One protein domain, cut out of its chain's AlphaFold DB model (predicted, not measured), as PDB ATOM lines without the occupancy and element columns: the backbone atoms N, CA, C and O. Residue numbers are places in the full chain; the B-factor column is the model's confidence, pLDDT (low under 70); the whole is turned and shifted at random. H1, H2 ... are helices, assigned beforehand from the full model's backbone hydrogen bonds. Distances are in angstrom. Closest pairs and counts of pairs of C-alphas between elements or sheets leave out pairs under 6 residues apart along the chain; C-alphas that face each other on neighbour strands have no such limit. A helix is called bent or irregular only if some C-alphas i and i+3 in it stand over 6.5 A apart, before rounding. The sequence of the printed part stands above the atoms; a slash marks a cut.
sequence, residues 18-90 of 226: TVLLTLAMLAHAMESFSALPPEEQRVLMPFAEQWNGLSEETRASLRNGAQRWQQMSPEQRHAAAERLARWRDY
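Overview. This is residues 18 to 90 of the 226 residues of an uncharacterized protein of Alphaproteobacteria bacterium ADurb.BinA280 (UniProt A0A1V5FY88). Two helices, H2 and H3, pack crosswise in a small body, with H1 sticking out from one end as a free arm and H4 following at the other end, its residues 81 to 88 standing free. The H1 arm and the far-set H4 make the length of this loose, only just elongated model, which spans 51 by 26 by 17 A. The printed part has 73 residues with four named helices, in the order H1, H2, H3, H4, and no named strand; the class is all helix. The radius of gyration of the C-alphas is 15.6 A.

Arrangement. H1, residues 18 to 27, touches no helix. H2, residues 38 to 47, touches H3, residues 56 to 70, and the closest C-alphas, those of Glu 40 and Ala 66, are 5.5 A apart. H2 and H3 run opposite ways at a steep tilt of 55 degrees. H4, residues 74 to 88, is close to H3 but not clearly touching it; the closest C-alphas, those of Trp 69 and Arg 77, are 6.8 A apart. H3 and H4 run opposite ways at a steep tilt of 41 degrees. H2 and H4 are apart. In H1, H3 and H4 every O i to N i+4 pair is within hydrogen-bond range, and in H2 3 of 6 are.

Along the chain. H1 begins at C-alpha 18 (69.095, 75.512, 79.351) and is 14.2 A long. H2 is 14.1 A long and irregular, with C-alphas 43 and 46 7.8 A apart. H3 measures 21.2 A from C-alpha 56 to C-alpha 70. H4 measures 21.0 A and ends at C-alpha 88 (81.790, 111.100, 110.838).

Size, cuts and confidence. The C-alphas farthest apart, those of Thr 18 and Asp 89, are 52.9 A apart. The printed part has no cut. The link from H3 to H4 is tight, and those from H1 to H2 and from H2 to H3 are short. Residues 18 to 31 have pLDDT under 70.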
ATOM      1  N   THR A  18      69.959  74.948  78.300       53.69
ATOM      2  CA  THR A  18      69.095  75.512  79.351       53.69
ATOM      3  C   THR A  18      69.803  75.594  80.704       53.69
ATOM      4  O   THR A  18      69.616  76.586  81.403       53.69
ATOM      5  N   VAL A  19      70.683  74.646  81.049       51.88
ATOM      6  CA  VAL A  19      71.510  74.717  82.273       51.88
ATOM      7  C   VAL A  19      72.577  75.821  82.190       51.88
ATOM      8  O   VAL A  19      72.815  76.517  83.173       51.88
ATOM      9  N   LEU A  20      73.191  76.054  81.022       51.88
ATOM     10  CA  LEU A  20      74.156  77.151  80.842       51.88
ATOM     11  C   LEU A  20      73.490  78.540  80.839       51.88
ATOM     12  O   LEU A  20      74.072  79.491  81.362       51.88
ATOM     13  N   LEU A  21      72.259  78.666  80.320       48.72
ATOM     14  CA  LEU A  21      71.506  79.927  80.379       48.72
ATOM     15  C   LEU A  21      71.008  80.260  81.794       48.72
ATOM     16  O   LEU A  21      71.017  81.431  82.179       48.72
ATOM     17  N   THR A  22      70.608  79.264  82.590       51.69
ATOM     18  CA  THR A  22      70.216  79.499  83.990       51.69
ATOM     19  C   THR A  22      71.423  79.830  84.869       51.69
ATOM     20  O   THR A  22      71.317  80.719  85.713       51.69
ATOM     21  N   LEU A  23      72.597  79.231  84.619       48.47
ATOM     22  CA  LEU A  23      73.838  79.584  85.323       48.47
ATOM     23  C   LEU A  23      74.313  81.014  84.995       48.47
ATOM     24  O   LEU A  23      74.781  81.724  85.883       48.47
ATOM     25  N   ALA A  24      74.137  81.470  83.749       49.72
ATOM     26  CA  ALA A  24      74.450  82.844  83.345       49.72
ATOM     27  C   ALA A  24      73.483  83.884  83.955       49.72
ATOM     28  O   ALA A  24      73.916  84.975  84.329       49.72
ATOM     29  N   MET A  25      72.195  83.550  84.127       50.00
ATOM     30  CA  MET A  25      71.234  84.408  84.844       50.00
ATOM     31  C   MET A  25      71.496  84.466  86.358       50.00
ATOM     32  O   MET A  25      71.336  85.526  86.959       50.00
ATOM     33  N   LEU A  26      71.957  83.370  86.972       48.72
ATOM     34  CA  LEU A  26      72.415  83.353  88.370       48.72
ATOM     35  C   LEU A  26      73.726  84.135  88.566       48.72
ATOM     36  O   LEU A  26      73.893  84.792  89.593       48.72
ATOM     37  N   ALA A  27      74.622  84.147  87.575       48.16
ATOM     38  CA  ALA A  27      75.839  84.961  87.604       48.16
ATOM     39  C   ALA A  27      75.552  86.473  87.513       48.16
ATOM     40  O   ALA A  27      76.281  87.273  88.094       48.16
ATOM     41  N   HIS A  28      74.458  86.875  86.856       48.44
ATOM     42  CA  HIS A  28      74.017  88.274  86.826       48.44
ATOM     43  C   HIS A  28      73.457  88.760  88.180       48.44
ATOM     44  O   HIS A  28      73.358  89.962  88.407       48.44
ATOM     45  N   ALA A  29      73.126  87.846  89.103       50.75
ATOM     46  CA  ALA A  29      72.569  88.179  90.417       50.75
ATOM     47  C   ALA A  29      73.635  88.464  91.502       50.75
ATOM     48  O   ALA A  29      73.321  89.019  92.557       50.75
ATOM     49  N   MET A  30      74.911  88.149  91.249       54.84
ATOM     50  CA  MET A  30      76.031  88.434  92.155       54.84
ATOM     51  C   MET A  30      77.166  89.126  91.392       54.84
ATOM     52  O   MET A  30      78.200  88.528  91.105       54.84
ATOM     53  N   GLU A  31      76.994  90.413  91.077       66.62
ATOM     54  CA  GLU A  31      78.108  91.250  90.613       66.62
ATOM     55  C   GLU A  31      79.151  91.326  91.749       66.62
ATOM     56  O   GLU A  31      78.954  91.997  92.770       66.62
ATOM     57  N   SER A  32      80.220  90.537  91.620       82.19
ATOM     58  CA  SER A  32      81.301  90.460  92.600       82.19
ATOM     59  C   SER A  32      82.155  91.724  92.540       82.19
ATOM     60  O   SER A  32      82.241  92.386  91.507       82.19
ATOM     61  N   PHE A  33      82.811  92.073  93.647       87.31
ATOM     62  CA  PHE A  33      83.627  93.291  93.724       87.31
ATOM     63  C   PHE A  33      84.684  93.364  92.606       87.31
ATOM     64  O   PHE A  33      84.905  94.422  92.019       87.31
ATOM     65  N   SER A  34      85.283  92.223  92.257       85.75
ATOM     66  CA  SER A  34      86.306  92.103  91.212       85.75
ATOM     67  C   SER A  34      85.784  92.337  89.789       85.75
ATOM     68  O   SER A  34      86.589  92.559  88.887       85.75
ATOM     69  N   ALA A  35      84.465  92.289  89.571       86.56
ATOM     70  CA  ALA A  35      83.842  92.574  88.279       86.56
ATOM     71  C   ALA A  35      83.606  94.078  88.044       86.56
ATOM     72  O   ALA A  35      83.299  94.485  86.923       86.56
ATOM     73  N   LEU A  36      83.756  94.918  89.077       87.81
ATOM     74  CA  LEU A  36      83.588  96.366  88.951       87.81
ATOM     75  C   LEU A  36      84.693  96.985  88.074       87.81
ATOM     76  O   LEU A  36      85.811  96.473  88.050       87.81
ATOM     77  N   PRO A  37      84.457  98.130  87.411       90.38
ATOM     78  CA  PRO A  37      85.520  98.865  86.729       90.38
ATOM     79  C   PRO A  37      86.694  99.184  87.678       90.38
ATOM     80  O   PRO A  37      86.443  99.570  88.823       90.38
ATOM     81  N   PRO A  38      87.968  99.116  87.238       89.31
ATOM     82  CA  PRO A  38      89.131  99.327  88.114       89.31
ATOM     83  C   PRO A  38      89.121 100.667  88.865       89.31
ATOM     84  O   PRO A  38      89.572 100.769  90.006       89.31
ATOM     85  N   GLU A  39      88.575 101.706  88.234       87.19
ATOM     86  CA  GLU A  39      88.396 103.026  88.842       87.19
ATOM     87  C   GLU A  39      87.347 103.012  89.970       87.19
ATOM     88  O   GLU A  39      87.489 103.725  90.964       87.19
ATOM     89  N   GLU A  40      86.276 102.218  89.837       90.19
ATOM     90  CA  GLU A  40      85.256 102.055  90.883       90.19
ATOM     91  C   GLU A  40      85.814 101.216  92.035       90.19
ATOM     92  O   GLU A  40      85.664 101.603  93.194       90.19
ATOM     93  N   GLN A  41      86.541 100.137  91.722       91.50
ATOM     94  CA  GLN A  41      87.202  99.290  92.718       91.50
ATOM     95  C   GLN A  41      88.140 100.098  93.619       91.50
ATOM     96  O   GLN A  41      88.071  99.978  94.840       91.50
ATOM     97  N   ARG A  42      88.969 100.984  93.047       90.44
ATOM     98  CA  ARG A  42      89.890 101.823  93.834       90.44
ATOM     99  C   ARG A  42      89.170 102.695  94.862       90.44
ATOM    100  O   ARG A  42      89.648 102.829  95.985       90.44
ATOM    101  N   VAL A  43      88.028 103.277  94.497       90.12
ATOM    102  CA  VAL A  43      87.241 104.129  95.407       90.12
ATOM    103  C   VAL A  43      86.476 103.292  96.436       90.12
ATOM    104  O   VAL A  43      86.299 103.721  97.575       90.12
ATOM    105  N   LEU A  44      86.030 102.097  96.049       93.06
ATOM    106  CA  LEU A  44      85.189 101.220  96.866       93.06
ATOM    107  C   LEU A  44      85.964 100.153  97.640       93.06
ATOM    108  O   LEU A  44      85.344  99.355  98.334       93.06
ATOM    109  N   MET A  45      87.295 100.175  97.594       92.00
ATOM    110  CA  MET A  45      88.164  99.229  98.295       92.00
ATOM    111  C   MET A  45      87.820  99.028  99.783       92.00
ATOM    112  O   MET A  45      87.819  97.880 100.221       92.00
ATOM    113  N   PRO A  46      87.414 100.060 100.558       90.62
ATOM    114  CA  PRO A  46      86.980  99.865 101.946       90.62
ATOM    115  C   PRO A  46      85.748  98.962 102.128       90.62
ATOM    116  O   PRO A  46      85.474  98.529 103.241       90.62
ATOM    117  N   PHE A  47      84.986  98.701 101.063       91.50
ATOM    118  CA  PHE A  47      83.785  97.864 101.071       91.50
ATOM    119  C   PHE A  47      84.012  96.487 100.436       91.50
ATOM    120  O   PHE A  47      83.064  95.708 100.366       91.50
ATOM    121  N   ALA A  48      85.229  96.179  99.970       90.75
ATOM    122  CA  ALA A  48      85.514  94.978  99.186       90.75
ATOM    123  C   ALA A  48      85.110  93.682  99.909       90.75
ATOM    124  O   ALA A  48      84.422  92.844  99.330       90.75
ATOM    125  N   GLU A  49      85.463  93.548 101.191       91.00
ATOM    126  CA  GLU A  49      85.164  92.353 101.997       91.00
ATOM    127  C   GLU A  49      83.662  92.155 102.235       91.00
ATOM    128  O   GLU A  49      83.159  91.034 102.246       91.00
ATOM    129  N   GLN A  50      82.926  93.253 102.404       92.06
ATOM    130  CA  GLN A  50      81.498  93.232 102.729       92.06
ATOM    131  C   GLN A  50      80.615  93.248 101.479       92.06
ATOM    132  O   GLN A  50      79.405  93.075 101.593       92.06
ATOM    133  N   TRP A  51      81.204  93.439 100.294       91.44
ATOM    134  CA  TRP A  51      80.506  93.738  99.046       91.44
ATOM    135  C   TRP A  51      79.370  92.764  98.733       91.44
ATOM    136  O   TRP A  51      78.255  93.187  98.432       91.44
ATOM    137  N   ASN A  52      79.635  91.463  98.862       88.81
ATOM    138  CA  ASN A  52      78.666  90.411  98.551       88.81
ATOM    139  C   ASN A  52      77.521  90.318  99.578       88.81
ATOM    140  O   ASN A  52      76.492  89.725  99.277       88.81
ATOM    141  N   GLY A  53      77.689  90.893 100.774       88.62
ATOM    142  CA  GLY A  53      76.654  90.967 101.809       88.62
ATOM    143  C   GLY A  53      75.808  92.243 101.752       88.62
ATOM    144  O   GLY A  53      74.850  92.378 102.514       88.62
ATOM    145  N   LEU A  54      76.149  93.198 100.880       90.62
ATOM    146  CA  LEU A  54      75.386  94.432 100.713       90.62
ATOM    147  C   LEU A  54      74.138  94.185  99.862       90.62
ATOM    148  O   LEU A  54      74.173  93.456  98.873       90.62
ATOM    149  N   SER A  55      73.037  94.857 100.208       91.56
ATOM    150  CA  SER A  55      71.843  94.855  99.360       91.56
ATOM    151  C   SER A  55      72.135  95.488  98.000       91.56
ATOM    152  O   SER A  55      72.994  96.368  97.881       91.56
ATOM    153  N   GLU A  56      71.363  95.106  96.985       88.50
ATOM    154  CA  GLU A  56      71.515  95.650  95.633       88.50
ATOM    155  C   GLU A  56      71.402  97.179  95.596       88.50
ATOM    156  O   GLU A  56      72.234  97.861  95.003       88.50
ATOM    157  N   GLU A  57      70.443  97.742  96.336       88.12
ATOM    158  CA  GLU A  57      70.292  99.193  96.468       88.12
ATOM    159  C   GLU A  57      71.552  99.855  97.058       88.12
ATOM    160  O   GLU A  57      71.972 100.930  96.617       88.12
ATOM    161  N   THR A  58      72.188  99.206  98.039       89.12
ATOM    162  CA  THR A  58      73.408  99.721  98.671       89.12
ATOM    163  C   THR A  58      74.588  99.661  97.709       89.12
ATOM    164  O   THR A  58      75.297 100.662  97.569       89.12
ATOM    165  N   ARG A  59      74.769  98.540  96.996       92.25
ATOM    166  CA  ARG A  59      75.798  98.402  95.952       92.25
ATOM    167  C   ARG A  59      75.620  99.463  94.871       92.25
ATOM    168  O   ARG A  59      76.558 100.210  94.593       92.25
ATOM    169  N   ALA A  60      74.404  99.635  94.352       91.44
ATOM    170  CA  ALA A  60      74.091 100.665  93.364       91.44
ATOM    171  C   ALA A  60      74.390 102.085  93.884       91.44
ATOM    172  O   ALA A  60      74.954 102.916  93.171       91.44
ATOM    173  N   SER A  61      74.055 102.392  95.141       89.88
ATOM    174  CA  SER A  61      74.352 103.694  95.755       89.88
ATOM    175  C   SER A  61      75.860 103.954  95.886       89.88
ATOM    176  O   SER A  61      76.325 105.057  95.570       89.88
ATOM    177  N   LEU A  62      76.632 102.940  96.294       91.81
ATOM    178  CA  LEU A  62      78.093 103.003  96.393       91.81
ATOM    179  C   LEU A  62      78.740 103.229  95.024       91.81
ATOM    180  O   LEU A  62      79.550 104.147  94.890       91.81
ATOM    181  N   ARG A  63      78.323 102.484  93.994       93.56
ATOM    182  CA  ARG A  63      78.805 102.661  92.612       93.56
ATOM    183  C   ARG A  63      78.513 104.055  92.076       93.56
ATOM    184  O   ARG A  63      79.420 104.749  91.625       93.56
ATOM    185  N   ASN A  64      77.279 104.531  92.242       92.50
ATOM    186  CA  ASN A  64      76.909 105.903  91.894       92.50
ATOM    187  C   ASN A  64      77.779 106.940  92.636       92.50
ATOM    188  O   ASN A  64      78.082 108.007  92.105       92.50
ATOM    189  N   GLY A  65      78.164 106.658  93.883       92.50
ATOM    190  CA  GLY A  65      79.114 107.466  94.646       92.50
ATOM    191  C   GLY A  65      80.516 107.472  94.040       92.50
ATOM    192  O   GLY A  65      81.086 108.549  93.866       92.50
ATOM    193  N   ALA A  66      81.034 106.297  93.682       92.56
ATOM    194  CA  ALA A  66      82.346 106.125  93.068       92.56
ATOM    195  C   ALA A  66      82.448 106.821  91.703       92.56
ATOM    196  O   ALA A  66      83.395 107.568  91.466       92.56
ATOM    197  N   GLN A  67      81.429 106.684  90.855       92.62
ATOM    198  CA  GLN A  67      81.361 107.367  89.559       92.62
ATOM    199  C   GLN A  67      81.366 108.892  89.718       92.62
ATOM    200  O   GLN A  67      82.136 109.592  89.059       92.62
ATOM    201  N   ARG A  68      80.572 109.429  90.659       92.38
ATOM    202  CA  ARG A  68      80.606 110.868  90.967       92.38
ATOM    203  C   ARG A  68      81.972 111.309  91.480       92.38
ATOM    204  O   ARG A  68      82.416 112.392  91.124       92.38
ATOM    205  N   TRP A  69      82.627 110.504  92.315       91.50
ATOM    206  CA  TRP A  69      83.957 110.813  92.842       91.50
ATOM    207  C   TRP A  69      85.012 110.906  91.735       91.50
ATOM    208  O   TRP A  69      85.847 111.814  91.743       91.50
ATOM    209  N   GLN A  70      84.950 110.010  90.749       90.25
ATOM    210  CA  GLN A  70      85.851 110.026  89.597       90.25
ATOM    211  C   GLN A  70      85.686 111.301  88.765       90.25
ATOM    212  O   GLN A  70      86.686 111.905  88.386       90.25
ATOM    213  N   GLN A  71      84.450 111.769  88.578       92.88
ATOM    214  CA  GLN A  71      84.134 112.994  87.833       92.88
ATOM    215  C   GLN A  71      84.466 114.296  88.591       92.88
ATOM    216  O   GLN A  71      84.377 115.378  88.014       92.88
ATOM    217  N   MET A  72      84.828 114.224  89.877       93.12
ATOM    218  CA  MET A  72      85.194 115.406  90.662       93.12
ATOM    219  C   MET A  72      86.627 115.869  90.381       93.12
ATOM    220  O   MET A  72      87.557 115.061  90.342       93.12
ATOM    221  N   SER A  73      86.805 117.189  90.304       95.62
ATOM    222  CA  SER A  73      88.117 117.852  90.374       95.62
ATOM    223  C   SER A  73      88.799 117.632  91.736       95.62
ATOM    224  O   SER A  73      88.116 117.315  92.721       95.62
ATOM    225  N   PRO A  74      90.130 117.816  91.840       94.12
ATOM    226  CA  PRO A  74      90.851 117.716  93.111       94.12
ATOM    227  C   PRO A  74      90.233 118.565  94.234       94.12
ATOM    228  O   PRO A  74      90.046 118.076  95.350       94.12
ATOM    229  N   GLU A  75      89.810 119.791  93.932       92.75
ATOM    230  CA  GLU A  75      89.192 120.716  94.887       92.75
ATOM    231  C   GLU A  75      87.824 120.200  95.357       92.75
ATOM    232  O   GLU A  75      87.495 120.239  96.546       92.75
ATOM    233  N   GLN A  76      87.019 119.661  94.435       91.94
ATOM    234  CA  GLN A  76      85.728 119.056  94.769       91.94
ATOM    235  C   GLN A  76      85.891 117.805  95.638       91.94
ATOM    236  O   GLN A  76      85.104 117.621  96.576       91.94
ATOM    237  N   ARG A  77      86.907 116.975  95.363       92.38
ATOM    238  CA  ARG A  77      87.246 115.798  96.179       92.38
ATOM    239  C   ARG A  77      87.684 116.209  97.579       92.38
ATOM    240  O   ARG A  77      87.182 115.642  98.548       92.38
ATOM    241  N   HIS A  78      88.527 117.235  97.703       93.31
ATOM    242  CA  HIS A  78      88.933 117.779  98.999       93.31
ATOM    243  C   HIS A  78      87.719 118.270  99.805       93.31
ATOM    244  O   HIS A  78      87.474 117.805 100.918       93.31
ATOM    245  N   ALA A  79      86.864 119.101  99.202       90.31
ATOM    246  CA  ALA A  79      85.643 119.580  99.850       90.31
ATOM    247  C   ALA A  79      84.671 118.439 100.221       90.31
ATOM    248  O   ALA A  79      83.932 118.532 101.207       90.31
ATOM    249  N   ALA A  80      84.623 117.363  99.430       90.44
ATOM    250  CA  ALA A  80      83.834 116.175  99.742       90.44
ATOM    251  C   ALA A  80      84.419 115.385 100.922       90.44
ATOM    252  O   ALA A  80      83.654 114.993 101.807       90.44
ATOM    253  N   ALA A  81      85.742 115.214 100.974       89.75
ATOM    254  CA  ALA A  81      86.438 114.566 102.081       89.75
ATOM    255  C   ALA A  81      86.209 115.312 103.403       89.75
ATOM    256  O   ALA A  81      85.844 114.695 104.402       89.75
ATOM    257  N   GLU A  82      86.291 116.645 103.402       93.19
ATOM    258  CA  GLU A  82      85.984 117.436 104.596       93.19
ATOM    259  C   GLU A  82      84.526 117.287 105.056       93.19
ATOM    260  O   GLU A  82      84.236 117.203 106.253       93.19
ATOM    261  N   ARG A  83      83.569 117.264 104.114       91.38
ATOM    262  CA  ARG A  83      82.154 117.019 104.446       91.38
ATOM    263  C   ARG A  83      81.972 115.640 105.075       91.38
ATOM    264  O   ARG A  83      81.187 115.521 106.014       91.38
ATOM    265  N   LEU A  84      82.683 114.632 104.574       89.38
ATOM    266  CA  LEU A  84      82.652 113.279 105.118       89.38
ATOM    267  C   LEU A  84      83.269 113.217 106.521       89.38
ATOM    268  O   LEU A  84      82.681 112.586 107.394       89.38
ATOM    269  N   ALA A  85      84.393 113.895 106.759       91.62
ATOM    270  CA  ALA A  85      85.001 113.994 108.085       91.62
ATOM    271  C   ALA A  85      84.010 114.597 109.094       91.62
ATOM    272  O   ALA A  85      83.639 113.942 110.064       91.62
ATOM    273  N   ARG A  86      83.421 115.758 108.772       90.69
ATOM    274  CA  ARG A  86      82.390 116.385 109.621       90.69
ATOM    275  C   ARG A  86      81.180 115.481 109.860       90.69
ATOM    276  O   ARG A  86      80.609 115.488 110.945       90.69
ATOM    277  N   TRP A  87      80.763 114.711 108.855       90.50
ATOM    278  CA  TRP A  87      79.675 113.742 108.997       90.50
ATOM    279  C   TRP A  87      80.028 112.598 109.957       90.50
ATOM    280  O   TRP A  87      79.182 112.165 110.748       90.50
ATOM    281  N   ARG A  88      81.272 112.110 109.905       89.44
ATOM    282  CA  ARG A  88      81.790 111.100 110.838       89.44
ATOM    283  C   ARG A  88      81.854 111.631 112.270       89.44
ATOM    284  O   ARG A  88      81.624 110.856 113.189       89.44
ATOM    285  N   ASP A  89      82.007 112.930 112.463       94.25
ATOM    286  CA  ASP A  89      82.018 113.518 113.807       94.25
ATOM    287  C   ASP A  89      80.608 113.782 114.369       94.25
ATOM    288  O   ASP A  89      80.441 114.133 115.535       94.25
ATOM    289  N   TYR A  90      79.548 113.612 113.568       92.56
ATOM    290  CA  TYR A  90      78.176 113.766 114.059       92.56
ATOM    291  C   TYR A  90      77.762 112.606 114.966       92.56
ATOM    292  O   TYR A  90      77.959 111.438 114.621       92.56
TER     293      TYR A  90